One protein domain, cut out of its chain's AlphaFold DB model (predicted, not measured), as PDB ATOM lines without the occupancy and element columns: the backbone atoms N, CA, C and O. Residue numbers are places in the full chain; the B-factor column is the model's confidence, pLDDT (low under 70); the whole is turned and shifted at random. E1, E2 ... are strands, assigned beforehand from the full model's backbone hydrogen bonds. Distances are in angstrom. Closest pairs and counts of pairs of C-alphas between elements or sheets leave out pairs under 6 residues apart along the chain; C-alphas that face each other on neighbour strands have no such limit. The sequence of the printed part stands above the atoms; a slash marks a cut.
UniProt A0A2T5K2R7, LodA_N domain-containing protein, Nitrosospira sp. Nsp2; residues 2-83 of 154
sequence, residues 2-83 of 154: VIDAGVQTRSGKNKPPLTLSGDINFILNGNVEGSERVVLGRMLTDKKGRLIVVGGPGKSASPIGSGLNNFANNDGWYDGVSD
ATOM      1  N   VAL A   2     -12.063   5.613  59.912       94.19
ATOM      2  CA  VAL A   2     -11.891   4.545  58.907       94.19
ATOM      3  C   VAL A   2     -12.304   5.087  57.540       94.19
ATOM      4  O   VAL A   2     -13.289   5.818  57.464       94.19
ATOM      5  N   ILE A   3     -11.564   4.724  56.491       97.50
ATOM      6  CA  ILE A   3     -11.982   4.884  55.095       97.50
ATOM      7  C   ILE A   3     -12.431   3.509  54.615       97.50
ATOM      8  O   ILE A   3     -11.628   2.580  54.599       97.50
ATOM      9  N   ASP A   4     -13.693   3.379  54.218       97.12
ATOM     10  CA  ASP A   4     -14.255   2.105  53.772       97.12
ATOM     11  C   ASP A   4     -14.924   2.257  52.402       97.12
ATOM     12  O   ASP A   4     -15.777   3.124  52.203       97.12
ATOM     13  N   ALA A   5     -14.523   1.417  51.445       96.88
ATOM     14  CA  ALA A   5     -15.147   1.341  50.125       96.88
ATOM     15  C   ALA A   5     -16.383   0.421  50.096       96.88
ATOM     16  O   ALA A   5     -17.046   0.308  49.058       96.88
ATOM     17  N   GLY A   6     -16.687  -0.235  51.217       96.75
ATOM     18  CA  GLY A   6     -17.720  -1.247  51.351       96.75
ATOM     19  C   GLY A   6     -17.406  -2.521  50.566       96.75
ATOM     20  O   GLY A   6     -16.380  -2.653  49.893       96.75
ATOM     21  N   VAL A   7     -18.334  -3.475  50.616       96.00
ATOM     22  CA  VAL A   7     -18.252  -4.692  49.799       96.00
ATOM     23  C   VAL A   7     -18.528  -4.347  48.335       96.00
ATOM     24  O   VAL A   7     -19.569  -3.782  48.002       96.00
ATOM     25  N   GLN A   8     -17.599  -4.724  47.457       96.75
ATOM     26  CA  GLN A   8     -17.688  -4.509  46.014       96.75
ATOM     27  C   GLN A   8     -17.615  -5.848  45.274       96.75
ATOM     28  O   GLN A   8     -16.837  -6.729  45.639       96.75
ATOM     29  N   THR A   9     -18.400  -5.987  44.201       95.75
ATOM     30  CA  THR A   9     -18.509  -7.238  43.435       95.75
ATOM     31  C   THR A   9     -18.199  -7.010  41.960       95.75
ATOM     32  O   THR A   9     -18.615  -6.025  41.346       95.75
ATOM     33  N   ARG A  10     -17.488  -7.967  41.351       94.81
ATOM     34  CA  ARG A  10     -17.193  -7.986  39.913       94.81
ATOM     35  C   ARG A  10     -17.236  -9.419  39.392       94.81
ATOM     36  O   ARG A  10     -16.670 -10.307  40.016       94.81
ATOM     37  N   SER A  11     -17.867  -9.638  38.241       94.81
ATOM     38  CA  SER A  11     -17.996 -10.967  37.627       94.81
ATOM     39  C   SER A  11     -17.849 -10.920  36.103       94.81
ATOM     40  O   SER A  11     -18.086  -9.894  35.462       94.81
ATOM     41  N   GLY A  12     -17.462 -12.047  35.505       95.31
ATOM     42  CA  GLY A  12     -17.307 -12.197  34.055       95.31
ATOM     43  C   GLY A  12     -15.964 -11.706  33.499       95.31
ATOM     44  O   GLY A  12     -15.072 -11.283  34.230       95.31
ATOM     45  N   LYS A  13     -15.811 -11.794  32.174       97.25
ATOM     46  CA  LYS A  13     -14.570 -11.483  31.441       97.25
ATOM     47  C   LYS A  13     -14.496 -10.005  31.052       97.25
ATOM     48  O   LYS A  13     -15.526  -9.408  30.740       97.25
ATOM     49  N   ASN A  14     -13.278  -9.461  30.983       97.88
ATOM     50  CA  ASN A  14     -12.969  -8.117  30.476       97.88
ATOM     51  C   ASN A  14     -13.820  -7.002  31.100       97.88
ATOM     52  O   ASN A  14     -14.247  -6.074  30.408       97.88
ATOM     53  N   LYS A  15     -14.119  -7.082  32.398       98.19
ATOM     54  CA  LYS A  15     -14.826  -5.984  33.049       98.19
ATOM     55  C   LYS A  15     -13.857  -4.821  33.252       98.19
ATOM     56  O   LYS A  15     -12.768  -5.054  33.773       98.19
ATOM     57  N   PRO A  16     -14.241  -3.579  32.899       97.69
ATOM     58  CA  PRO A  16     -13.371  -2.422  33.081       97.69
ATOM     59  C   PRO A  16     -13.109  -2.157  34.574       97.69
ATOM     60  O   PRO A  16     -13.813  -2.723  35.420       97.69
ATOM     61  N   PRO A  17     -12.139  -1.296  34.920       97.56
ATOM     62  CA  PRO A  17     -11.913  -0.883  36.300       97.56
ATOM     63  C   PRO A  17     -13.165  -0.323  36.979       97.56
ATOM     64  O   PRO A  17     -13.845   0.543  36.434       97.56
ATOM     65  N   LEU A  18     -13.443  -0.825  38.178       98.06
ATOM     66  CA  LEU A  18     -14.348  -0.253  39.167       98.06
ATOM     67  C   LEU A  18     -13.497   0.387  40.265       98.06
ATOM     68  O   LEU A  18     -12.628  -0.279  40.826       98.06
ATOM     69  N   THR A  19     -13.731   1.663  40.554       98.12
ATOM     70  CA  THR A  19     -13.003   2.403  41.594       98.12
ATOM     71  C   THR A  19     -13.509   2.023  42.984       98.12
ATOM     72  O   THR A  19     -14.715   1.986  43.215       98.12
ATOM     73  N   LEU A  20     -12.579   1.780  43.906       98.12
ATOM     74  CA  LEU A  20     -12.832   1.546  45.324       98.12
ATOM     75  C   LEU A  20     -12.563   2.856  46.072       98.12
ATOM     76  O   LEU A  20     -11.426   3.337  46.082       98.12
ATOM     77  N   SER A  21     -13.600   3.445  46.670       98.00
ATOM     78  CA  SER A  21     -13.502   4.733  47.359       98.00
ATOM     79  C   SER A  21     -14.361   4.786  48.609       98.00
ATOM     80  O   SER A  21     -15.528   4.394  48.560       98.00
ATOM     81  N   GLY A  22     -13.805   5.358  49.671       97.75
ATOM     82  CA  GLY A  22     -14.496   5.637  50.926       97.75
ATOM     83  C   GLY A  22     -14.386   7.106  51.309       97.75
ATOM     84  O   GLY A  22     -13.528   7.827  50.795       97.75
ATOM     85  N   ASP A  23     -15.255   7.542  52.210       97.44
ATOM     86  CA  ASP A  23     -15.230   8.897  52.760       97.44
ATOM     87  C   ASP A  23     -14.579   8.895  54.142       97.44
ATOM     88  O   ASP A  23     -14.696   7.927  54.896       97.44
ATOM     89  N   ILE A  24     -13.912   9.992  54.485       97.00
ATOM     90  CA  ILE A  24     -13.371  10.232  55.821       97.00
ATOM     91  C   ILE A  24     -13.785  11.616  56.310       97.00
ATOM     92  O   ILE A  24     -13.709  12.591  55.566       97.00
ATOM     93  N   ASN A  25     -14.211  11.694  57.573       96.00
ATOM     94  CA  ASN A  25     -14.638  12.929  58.228       96.00
ATOM     95  C   ASN A  25     -13.821  13.162  59.500       96.00
ATOM     96  O   ASN A  25     -13.803  12.305  60.387       96.00
ATOM     97  N   PHE A  26     -13.188  14.327  59.602       94.50
ATOM     98  CA  PHE A  26     -12.480  14.798  60.788       94.50
ATOM     99  C   PHE A  26     -13.453  15.610  61.638       94.50
ATOM    100  O   PHE A  26     -13.945  16.648  61.196       94.50
ATOM    101  N   ILE A  27     -13.769  15.105  62.831       92.50
ATOM    102  CA  ILE A  27     -14.802  15.671  63.703       92.50
ATOM    103  C   ILE A  27     -14.160  16.179  64.990       92.50
ATOM    104  O   ILE A  27     -13.483  15.419  65.683       92.50
ATOM    105  N   LEU A  28     -14.431  17.437  65.337       90.31
ATOM    106  CA  LEU A  28     -14.043  18.050  66.604       90.31
ATOM    107  C   LEU A  28     -15.283  18.652  67.268       90.31
ATOM    108  O   LEU A  28     -16.035  19.394  66.646       90.31
ATOM    109  N   ASN A  29     -15.527  18.312  68.537       91.06
ATOM    110  CA  ASN A  29     -16.672  18.817  69.314       91.06
ATOM    111  C   ASN A  29     -18.043  18.649  68.619       91.06
ATOM    112  O   ASN A  29     -18.942  19.464  68.803       91.06
ATOM    113  N   GLY A  30     -18.205  17.591  67.817       90.75
ATOM    114  CA  GLY A  30     -19.441  17.302  67.083       90.75
ATOM    115  C   GLY A  30     -19.581  18.006  65.728       90.75
ATOM    116  O   GLY A  30     -20.528  17.704  65.007       90.75
ATOM    117  N   ASN A  31     -18.639  18.871  65.347       92.62
ATOM    118  CA  ASN A  31     -18.620  19.533  64.042       92.62
ATOM    119  C   ASN A  31     -17.625  18.851  63.098       92.62
ATOM    120  O   ASN A  31     -16.560  18.406  63.524       92.62
ATOM    121  N   VAL A  32     -17.972  18.770  61.811       94.25
ATOM    122  CA  VAL A  32     -17.046  18.312  60.766       94.25
ATOM    123  C   VAL A  32     -16.112  19.469  60.419       94.25
ATOM    124  O   VAL A  32     -16.541  20.458  59.834       94.25
ATOM    125  N   GLU A  33     -14.838  19.324  60.770       94.69
ATOM    126  CA  GLU A  33     -13.781  20.306  60.497       94.69
ATOM    127  C   GLU A  33     -13.184  20.120  59.095       94.69
ATOM    128  O   GLU A  33     -12.697  21.063  58.476       94.69
ATOM    129  N   GLY A  34     -13.228  18.894  58.570       95.38
ATOM    130  CA  GLY A  34     -12.757  18.574  57.229       95.38
ATOM    131  C   GLY A  34     -13.219  17.196  56.782       95.38
ATOM    132  O   GLY A  34     -13.424  16.294  57.598       95.38
ATOM    133  N   SER A  35     -13.380  17.021  55.477       96.31
ATOM    134  CA  SER A  35     -13.764  15.748  54.878       96.31
ATOM    135  C   SER A  35     -13.071  15.538  53.542       96.31
ATOM    136  O   SER A  35     -12.606  16.479  52.901       96.31
ATOM    137  N   GLU A  36     -12.961  14.279  53.137       97.50
ATOM    138  CA  GLU A  36     -12.369  13.905  51.859       97.50
ATOM    139  C   GLU A  36     -12.968  12.589  51.363       97.50
ATOM    140  O   GLU A  36     -13.247  11.686  52.157       97.50
ATOM    141  N   ARG A  37     -13.097  12.462  50.036       97.50
ATOM    142  CA  ARG A  37     -13.372  11.178  49.389       97.50
ATOM    143  C   ARG A  37     -12.079  10.575  48.857       97.50
ATOM    144  O   ARG A  37     -11.468  11.082  47.918       97.50
ATOM    145  N   VAL A  38     -11.668   9.458  49.441       98.12
ATOM    146  CA  VAL A  38     -10.371   8.830  49.180       98.12
ATOM    147  C   VAL A  38     -10.535   7.669  48.208       98.12
ATOM    148  O   VAL A  38     -11.420   6.827  48.350       98.12
ATOM    149  N   VAL A  39      -9.664   7.602  47.199       97.88
ATOM    150  CA  VAL A  39      -9.562   6.455  46.286       97.88
ATOM    151  C   VAL A  39      -8.555   5.463  46.858       97.88
ATOM    152  O   VAL A  39      -7.358   5.736  46.855       97.88
ATOM    153  N   LEU A  40      -9.036   4.304  47.303       98.00
ATOM    154  CA  LEU A  40      -8.211   3.227  47.860       98.00
ATOM    155  C   LEU A  40      -7.595   2.346  46.767       98.00
ATOM    156  O   LEU A  40      -6.513   1.788  46.923       98.00
ATOM    157  N   GLY A  41      -8.268   2.236  45.622       97.56
ATOM    158  CA  GLY A  41      -7.788   1.425  44.511       97.56
ATOM    159  C   GLY A  41      -8.838   1.201  43.441       97.56
ATOM    160  O   GLY A  41      -9.813   1.944  43.315       97.56
ATOM    161  N   ARG A  42      -8.623   0.168  42.633       97.88
ATOM    162  CA  ARG A  42      -9.563  -0.270  41.602       97.88
ATOM    163  C   ARG A  42      -9.513  -1.780  41.418       97.88
ATOM    164  O   ARG A  42      -8.455  -2.391  41.555       97.88
ATOM    165  N   MET A  43     -10.642  -2.361  41.025       97.88
ATOM    166  CA  MET A  43     -10.755  -3.779  40.686       97.88
ATOM    167  C   MET A  43     -11.299  -3.975  39.267       97.88
ATOM    168  O   MET A  43     -12.171  -3.235  38.816       97.88
ATOM    169  N   LEU A  44     -10.794  -4.971  38.546       98.19
ATOM    170  CA  LEU A  44     -11.205  -5.301  37.178       98.19
ATOM    171  C   LEU A  44     -11.073  -6.801  36.916       98.19
ATOM    172  O   LEU A  44     -10.531  -7.524  37.750       98.19
ATOM    173  N   THR A  45     -11.549  -7.268  35.758       98.44
ATOM    174  CA  THR A  45     -11.326  -8.659  35.341       98.44
ATOM    175  C   THR A  45     -10.661  -8.767  33.979       98.44
ATOM    176  O   THR A  45     -10.957  -8.006  33.056       98.44
ATOM    177  N   ASP A  46      -9.763  -9.743  33.844       97.88
ATOM    178  CA  ASP A  46      -9.094 -10.038  32.577       97.88
ATOM    179  C   ASP A  46      -9.995 -10.832  31.605       97.88
ATOM    180  O   ASP A  46     -11.144 -11.190  31.896       97.88
ATOM    181  N   LYS A  47      -9.454 -11.169  30.429       98.06
ATOM    182  CA  LYS A  47     -10.144 -11.969  29.398       98.06
ATOM    183  C   LYS A  47     -10.522 -13.388  29.831       98.06
ATOM    184  O   LYS A  47     -11.305 -14.048  29.148       98.06
ATOM    185  N   LYS A  48      -9.948 -13.881  30.926       96.31
ATOM    186  CA  LYS A  48     -10.235 -15.188  31.523       96.31
ATOM    187  C   LYS A  48     -11.132 -15.072  32.761       96.31
ATOM    188  O   LYS A  48     -11.467 -16.102  33.329       96.31
ATOM    189  N   GLY A  49     -11.563 -13.865  33.138       95.12
ATOM    190  CA  GLY A  49     -12.410 -13.626  34.308       95.12
ATOM    191  C   GLY A  49     -11.643 -13.590  35.629       95.12
ATOM    192  O   GLY A  49     -12.262 -13.661  36.684       95.12
ATOM    193  N   ARG A  50     -10.309 -13.485  35.596       96.44
ATOM    194  CA  ARG A  50      -9.495 -13.366  36.813       96.44
ATOM    195  C   ARG A  50      -9.628 -11.967  37.384       96.44
ATOM    196  O   ARG A  50      -9.545 -11.001  36.626       96.44
ATOM    197  N   LEU A  51      -9.775 -11.867  38.700       97.38
ATOM    198  CA  LEU A  51      -9.745 -10.596  39.411       97.38
ATOM    199  C   LEU A  51      -8.338  -9.986  39.352       97.38
ATOM    200  O   LEU A  51      -7.348 -10.661  39.625       97.38
ATOM    201  N   ILE A  52      -8.263  -8.702  39.021       98.06
ATOM    202  CA  ILE A  52      -7.070  -7.867  39.162       98.06
ATOM    203  C   ILE A  52      -7.435  -6.745  40.130       98.06
ATOM    204  O   ILE A  52      -8.450  -6.073  39.939       98.06
ATOM    205  N   VAL A  53      -6.596  -6.533  41.140       97.94
ATOM    206  CA  VAL A  53      -6.692  -5.402  42.068       97.94
ATOM    207  C   VAL A  53      -5.471  -4.517  41.857       97.94
ATOM    208  O   VAL A  53      -4.350  -5.012  41.760       97.94
ATOM    209  N   VAL A  54      -5.693  -3.212  41.746       97.81
ATOM    210  CA  VAL A  54      -4.636  -2.210  41.586       97.81
ATOM    211  C   VAL A  54      -4.793  -1.180  42.696       97.81
ATOM    212  O   VAL A  54      -5.906  -0.710  42.942       97.81
ATOM    213  N   GLY A  55      -3.682  -0.837  43.348       96.94
ATOM    214  CA  GLY A  55      -3.656   0.144  44.428       96.94
ATOM    215  C   GLY A  55      -4.114   1.543  44.012       96.94
ATOM    216  O   GLY A  55      -4.242   1.865  42.824       96.94
ATOM    217  N   GLY A  56      -4.393   2.365  45.020       95.69
ATOM    218  CA  GLY A  56      -4.772   3.763  44.863       95.69
ATOM    219  C   GLY A  56      -3.641   4.647  44.318       95.69
ATOM    220  O   GLY A  56      -2.533   4.185  44.050       95.69
ATOM    221  N   PRO A  57      -3.903   5.952  44.147       96.06
ATOM    222  CA  PRO A  57      -2.955   6.898  43.560       96.06
ATOM    223  C   PRO A  57      -1.800   7.308  44.495       96.06
ATOM    224  O   PRO A  57      -0.962   8.101  44.081       96.06
ATOM    225  N   GLY A  58      -1.762   6.824  45.743       95.50
ATOM    226  CA  GLY A  58      -0.730   7.195  46.722       95.50
ATOM    227  C   GLY A  58      -0.886   8.605  47.307       95.50
ATOM    228  O   GLY A  58       0.108   9.228  47.666       95.50
ATOM    229  N   LYS A  59      -2.117   9.137  47.373       95.88
ATOM    230  CA  LYS A  59      -2.401  10.442  47.995       95.88
ATOM    231  C   LYS A  59      -2.425  10.303  49.521       95.88
ATOM    232  O   LYS A  59      -3.168   9.476  50.043       95.88
ATOM    233  N   SER A  60      -1.693  11.182  50.198       96.00
ATOM    234  CA  SER A  60      -1.771  11.415  51.644       96.00
ATOM    235  C   SER A  60      -1.946  12.909  51.884       96.00
ATOM    236  O   SER A  60      -1.274  13.711  51.231       96.00
ATOM    237  N   ALA A  61      -2.858  13.301  52.768       96.44
ATOM    238  CA  ALA A  61      -3.137  14.713  53.030       96.44
ATOM    239  C   ALA A  61      -3.812  14.927  54.389       96.44
ATOM    240  O   ALA A  61      -4.331  13.993  54.999       96.44
ATOM    241  N   SER A  62      -3.862  16.192  54.813       96.69
ATOM    242  CA  SER A  62      -4.692  16.646  55.925       96.69
ATOM    243  C   SER A  62      -5.791  17.591  55.428       96.69
ATOM    244  O   SER A  62      -5.480  18.724  55.052       96.69
ATOM    245  N   PRO A  63      -7.074  17.178  55.440       95.31
ATOM    246  CA  PRO A  63      -8.194  18.054  55.085       95.31
ATOM    247  C   PRO A  63      -8.348  19.268  56.008       95.31
ATOM    248  O   PRO A  63      -8.962  20.251  55.611       95.31
ATOM    249  N   ILE A  64      -7.779  19.205  57.215       95.19
ATOM    250  CA  ILE A  64      -7.800  20.286  58.208       95.19
ATOM    251  C   ILE A  64      -6.500  21.112  58.228       95.19
ATOM    252  O   ILE A  64      -6.330  21.977  59.081       95.19
ATOM    253  N   GLY A  65      -5.567  20.855  57.303       94.56
ATOM    254  CA  GLY A  65      -4.321  21.619  57.180       94.56
ATOM    255  C   GLY A  65      -3.275  21.346  58.270       94.56
ATOM    256  O   GLY A  65      -2.396  22.181  58.485       94.56
ATOM    257  N   SER A  66      -3.338  20.199  58.953       95.06
ATOM    258  CA  SER A  66      -2.353  19.810  59.972       95.06
ATOM    259  C   SER A  66      -0.952  19.617  59.382       95.06
ATOM    260  O   SER A  66      -0.784  19.000  58.328       95.06
ATOM    261  N   GLY A  67       0.079  20.062  60.107       94.44
ATOM    262  CA  GLY A  67       1.480  19.775  59.778       94.44
ATOM    263  C   GLY A  67       1.889  18.317  60.046       94.44
ATOM    264  O   GLY A  67       1.191  17.587  60.748       94.44
ATOM    265  N   LEU A  68       3.040  17.905  59.500       93.56
ATOM    266  CA  LEU A  68       3.691  16.620  59.788       93.56
ATOM    267  C   LEU A  68       4.757  16.822  60.868       93.56
ATOM    268  O   LEU A  68       5.826  17.364  60.590       93.56
ATOM    269  N   ASN A  69       4.466  16.391  62.092       91.31
ATOM    270  CA  ASN A  69       5.344  16.602  63.251       91.31
ATOM    271  C   ASN A  69       5.975  15.301  63.765       91.31
ATOM    272  O   ASN A  69       6.880  15.337  64.597       91.31
ATOM    273  N   ASN A  70       5.490  14.149  63.298       93.94
ATOM    274  CA  ASN A  70       5.967  12.837  63.708       93.94
ATOM    275  C   ASN A  70       6.153  11.935  62.485       93.94
ATOM    276  O   ASN A  70       5.496  12.095  61.459       93.94
ATOM    277  N   PHE A  71       7.027  10.945  62.617       92.00
ATOM    278  CA  PHE A  71       7.214   9.916  61.605       92.00
ATOM    279  C   PHE A  71       5.969   9.027  61.413       92.00
ATOM    280  O   PHE A  71       5.632   8.709  60.279       92.00
ATOM    281  N   ALA A  72       5.291   8.630  62.496       92.19
ATOM    282  CA  ALA A  72       4.228   7.617  62.451       92.19
ATOM    283  C   ALA A  72       2.828   8.164  62.760       92.19
ATOM    284  O   ALA A  72       1.860   7.780  62.113       92.19
ATOM    285  N   ASN A  73       2.715   9.060  63.744       93.62
ATOM    286  CA  ASN A  73       1.421   9.466  64.295       93.62
ATOM    287  C   ASN A  73       1.161  10.949  64.017       93.62
ATOM    288  O   ASN A  73       1.691  11.809  64.721       93.62
ATOM    289  N   ASN A  74       0.362  11.242  62.990       94.25
ATOM    290  CA  ASN A  74       0.011  12.608  62.604       94.25
ATOM    291  C   ASN A  74      -1.513  12.781  62.619       94.25
ATOM    292  O   ASN A  74      -2.213  12.285  61.738       94.25
ATOM    293  N   ASP A  75      -2.028  13.490  63.622       93.56
ATOM    294  CA  ASP A  75      -3.463  13.743  63.748       93.56
ATOM    295  C   ASP A  75      -3.972  14.664  62.633       93.56
ATOM    296  O   ASP A  75      -3.306  15.614  62.209       93.56
ATOM    297  N   GLY A  76      -5.186  14.393  62.156       94.56
ATOM    298  CA  GLY A  76      -5.767  15.142  61.044       94.56
ATOM    299  C   GLY A  76      -5.324  14.668  59.659       94.56
ATOM    300  O   GLY A  76      -5.677  15.322  58.682       94.56
ATOM    301  N   TRP A  77      -4.560  13.575  59.559       96.81
ATOM    302  CA  TRP A  77      -4.074  13.019  58.294       96.81
ATOM    303  C   TRP A  77      -4.814  11.750  57.867       96.81
ATOM    304  O   TRP A  77      -5.344  11.002  58.688       96.81
ATOM    305  N   TYR A  78      -4.803  11.505  56.560       96.88
ATOM    306  CA  TYR A  78      -5.151  10.225  55.953       96.88
ATOM    307  C   TYR A  78      -4.128   9.840  54.879       96.88
ATOM    308  O   TYR A  78      -3.397  10.690  54.358       96.88
ATOM    309  N   ASP A  79      -4.138   8.567  54.499       96.62
ATOM    310  CA  ASP A  79      -3.528   8.067  53.272       96.62
ATOM    311  C   ASP A  79      -4.481   7.104  52.538       96.62
ATOM    312  O   ASP A  79      -5.632   6.911  52.938       96.62
ATOM    313  N   GLY A  80      -4.023   6.571  51.405       96.06
ATOM    314  CA  GLY A  80      -4.743   5.570  50.615       96.06
ATOM    315  C   GLY A  80      -4.202   4.145  50.762       96.06
ATOM    316  O   GLY A  80      -4.433   3.342  49.858       96.06
ATOM    317  N   VAL A  81      -3.438   3.835  51.818       97.12
ATOM    318  CA  VAL A  81      -3.037   2.453  52.132       97.12
ATOM    319  C   VAL A  81      -4.290   1.688  52.551       97.12
ATOM    320  O   VAL A  81      -5.160   2.216  53.240       97.12
ATOM    321  N   SER A  82      -4.427   0.446  52.093       97.31
ATOM    322  CA  SER A  82      -5.639  -0.333  52.355       97.31
ATOM    323  C   SER A  82      -5.389  -1.825  52.260       97.31
ATOM    324  O   SER A  82      -4.510  -2.268  51.519       97.31
ATOM    325  N   ASP A  83      -6.230  -2.597  52.926       97.75
ATOM    326  CA  ASP A  83      -6.279  -4.044  52.831       97.75
ATOM    327  C   ASP A  83      -7.725  -4.541  52.972       97.75
ATOM    328  O   ASP A  83      -8.622  -3.782  53.345       97.75
TER     329      ASP A  83
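What this domain is: This is residues 2 to 83 of the 154 residues of the protein "LodA_N domain-containing protein" of Nitrosospira sp. Nsp2 (UniProt A0A2T5K2R7). With little regular structure, this is a long, twisted ribbon of three strands, E1, E2 and E3; residues 2 to 17 run back along it, and residues 56 to 83 loop out beside E2 and fold back. The 82 printed residues hold three named strands and no named helix, all strand in class, in the antiparallel order E1, E2, E3. The whole is loose, with a radius of gyration of the C-alphas of 15.9 A, and only just flat, spanning 49 by 28 by 15 A.

Where its parts are: Find C-alpha 31 at (-18.620, 19.533, 64.042); from there E2, residues 31 to 45, runs 40.9 A and bends by 58 degrees at residue 34. E1, residues 18 to 28, starts at (-14.348, -0.253, 39.167) and runs 33.0 A. E3, residues 51 to 55, ends at (-3.656, 0.144, 44.428).

How they stand to each other: The strands form a meander, each the antiparallel neighbour of the one before. In the hairpin of E1 and E2, at 164 degrees, look for N 20 and O 41, 2.8 A apart. In the hairpin of E2 and E3, at 141 degrees, N 42 and O 54 are 2.9 A apart.

The domain as a whole: The C-alphas of Asn 29 and Lys 48, the two farthest apart, are 51.2 A apart. Both links are tight, the printed part has no cut, and no printed residue is under 70 in pLDDT.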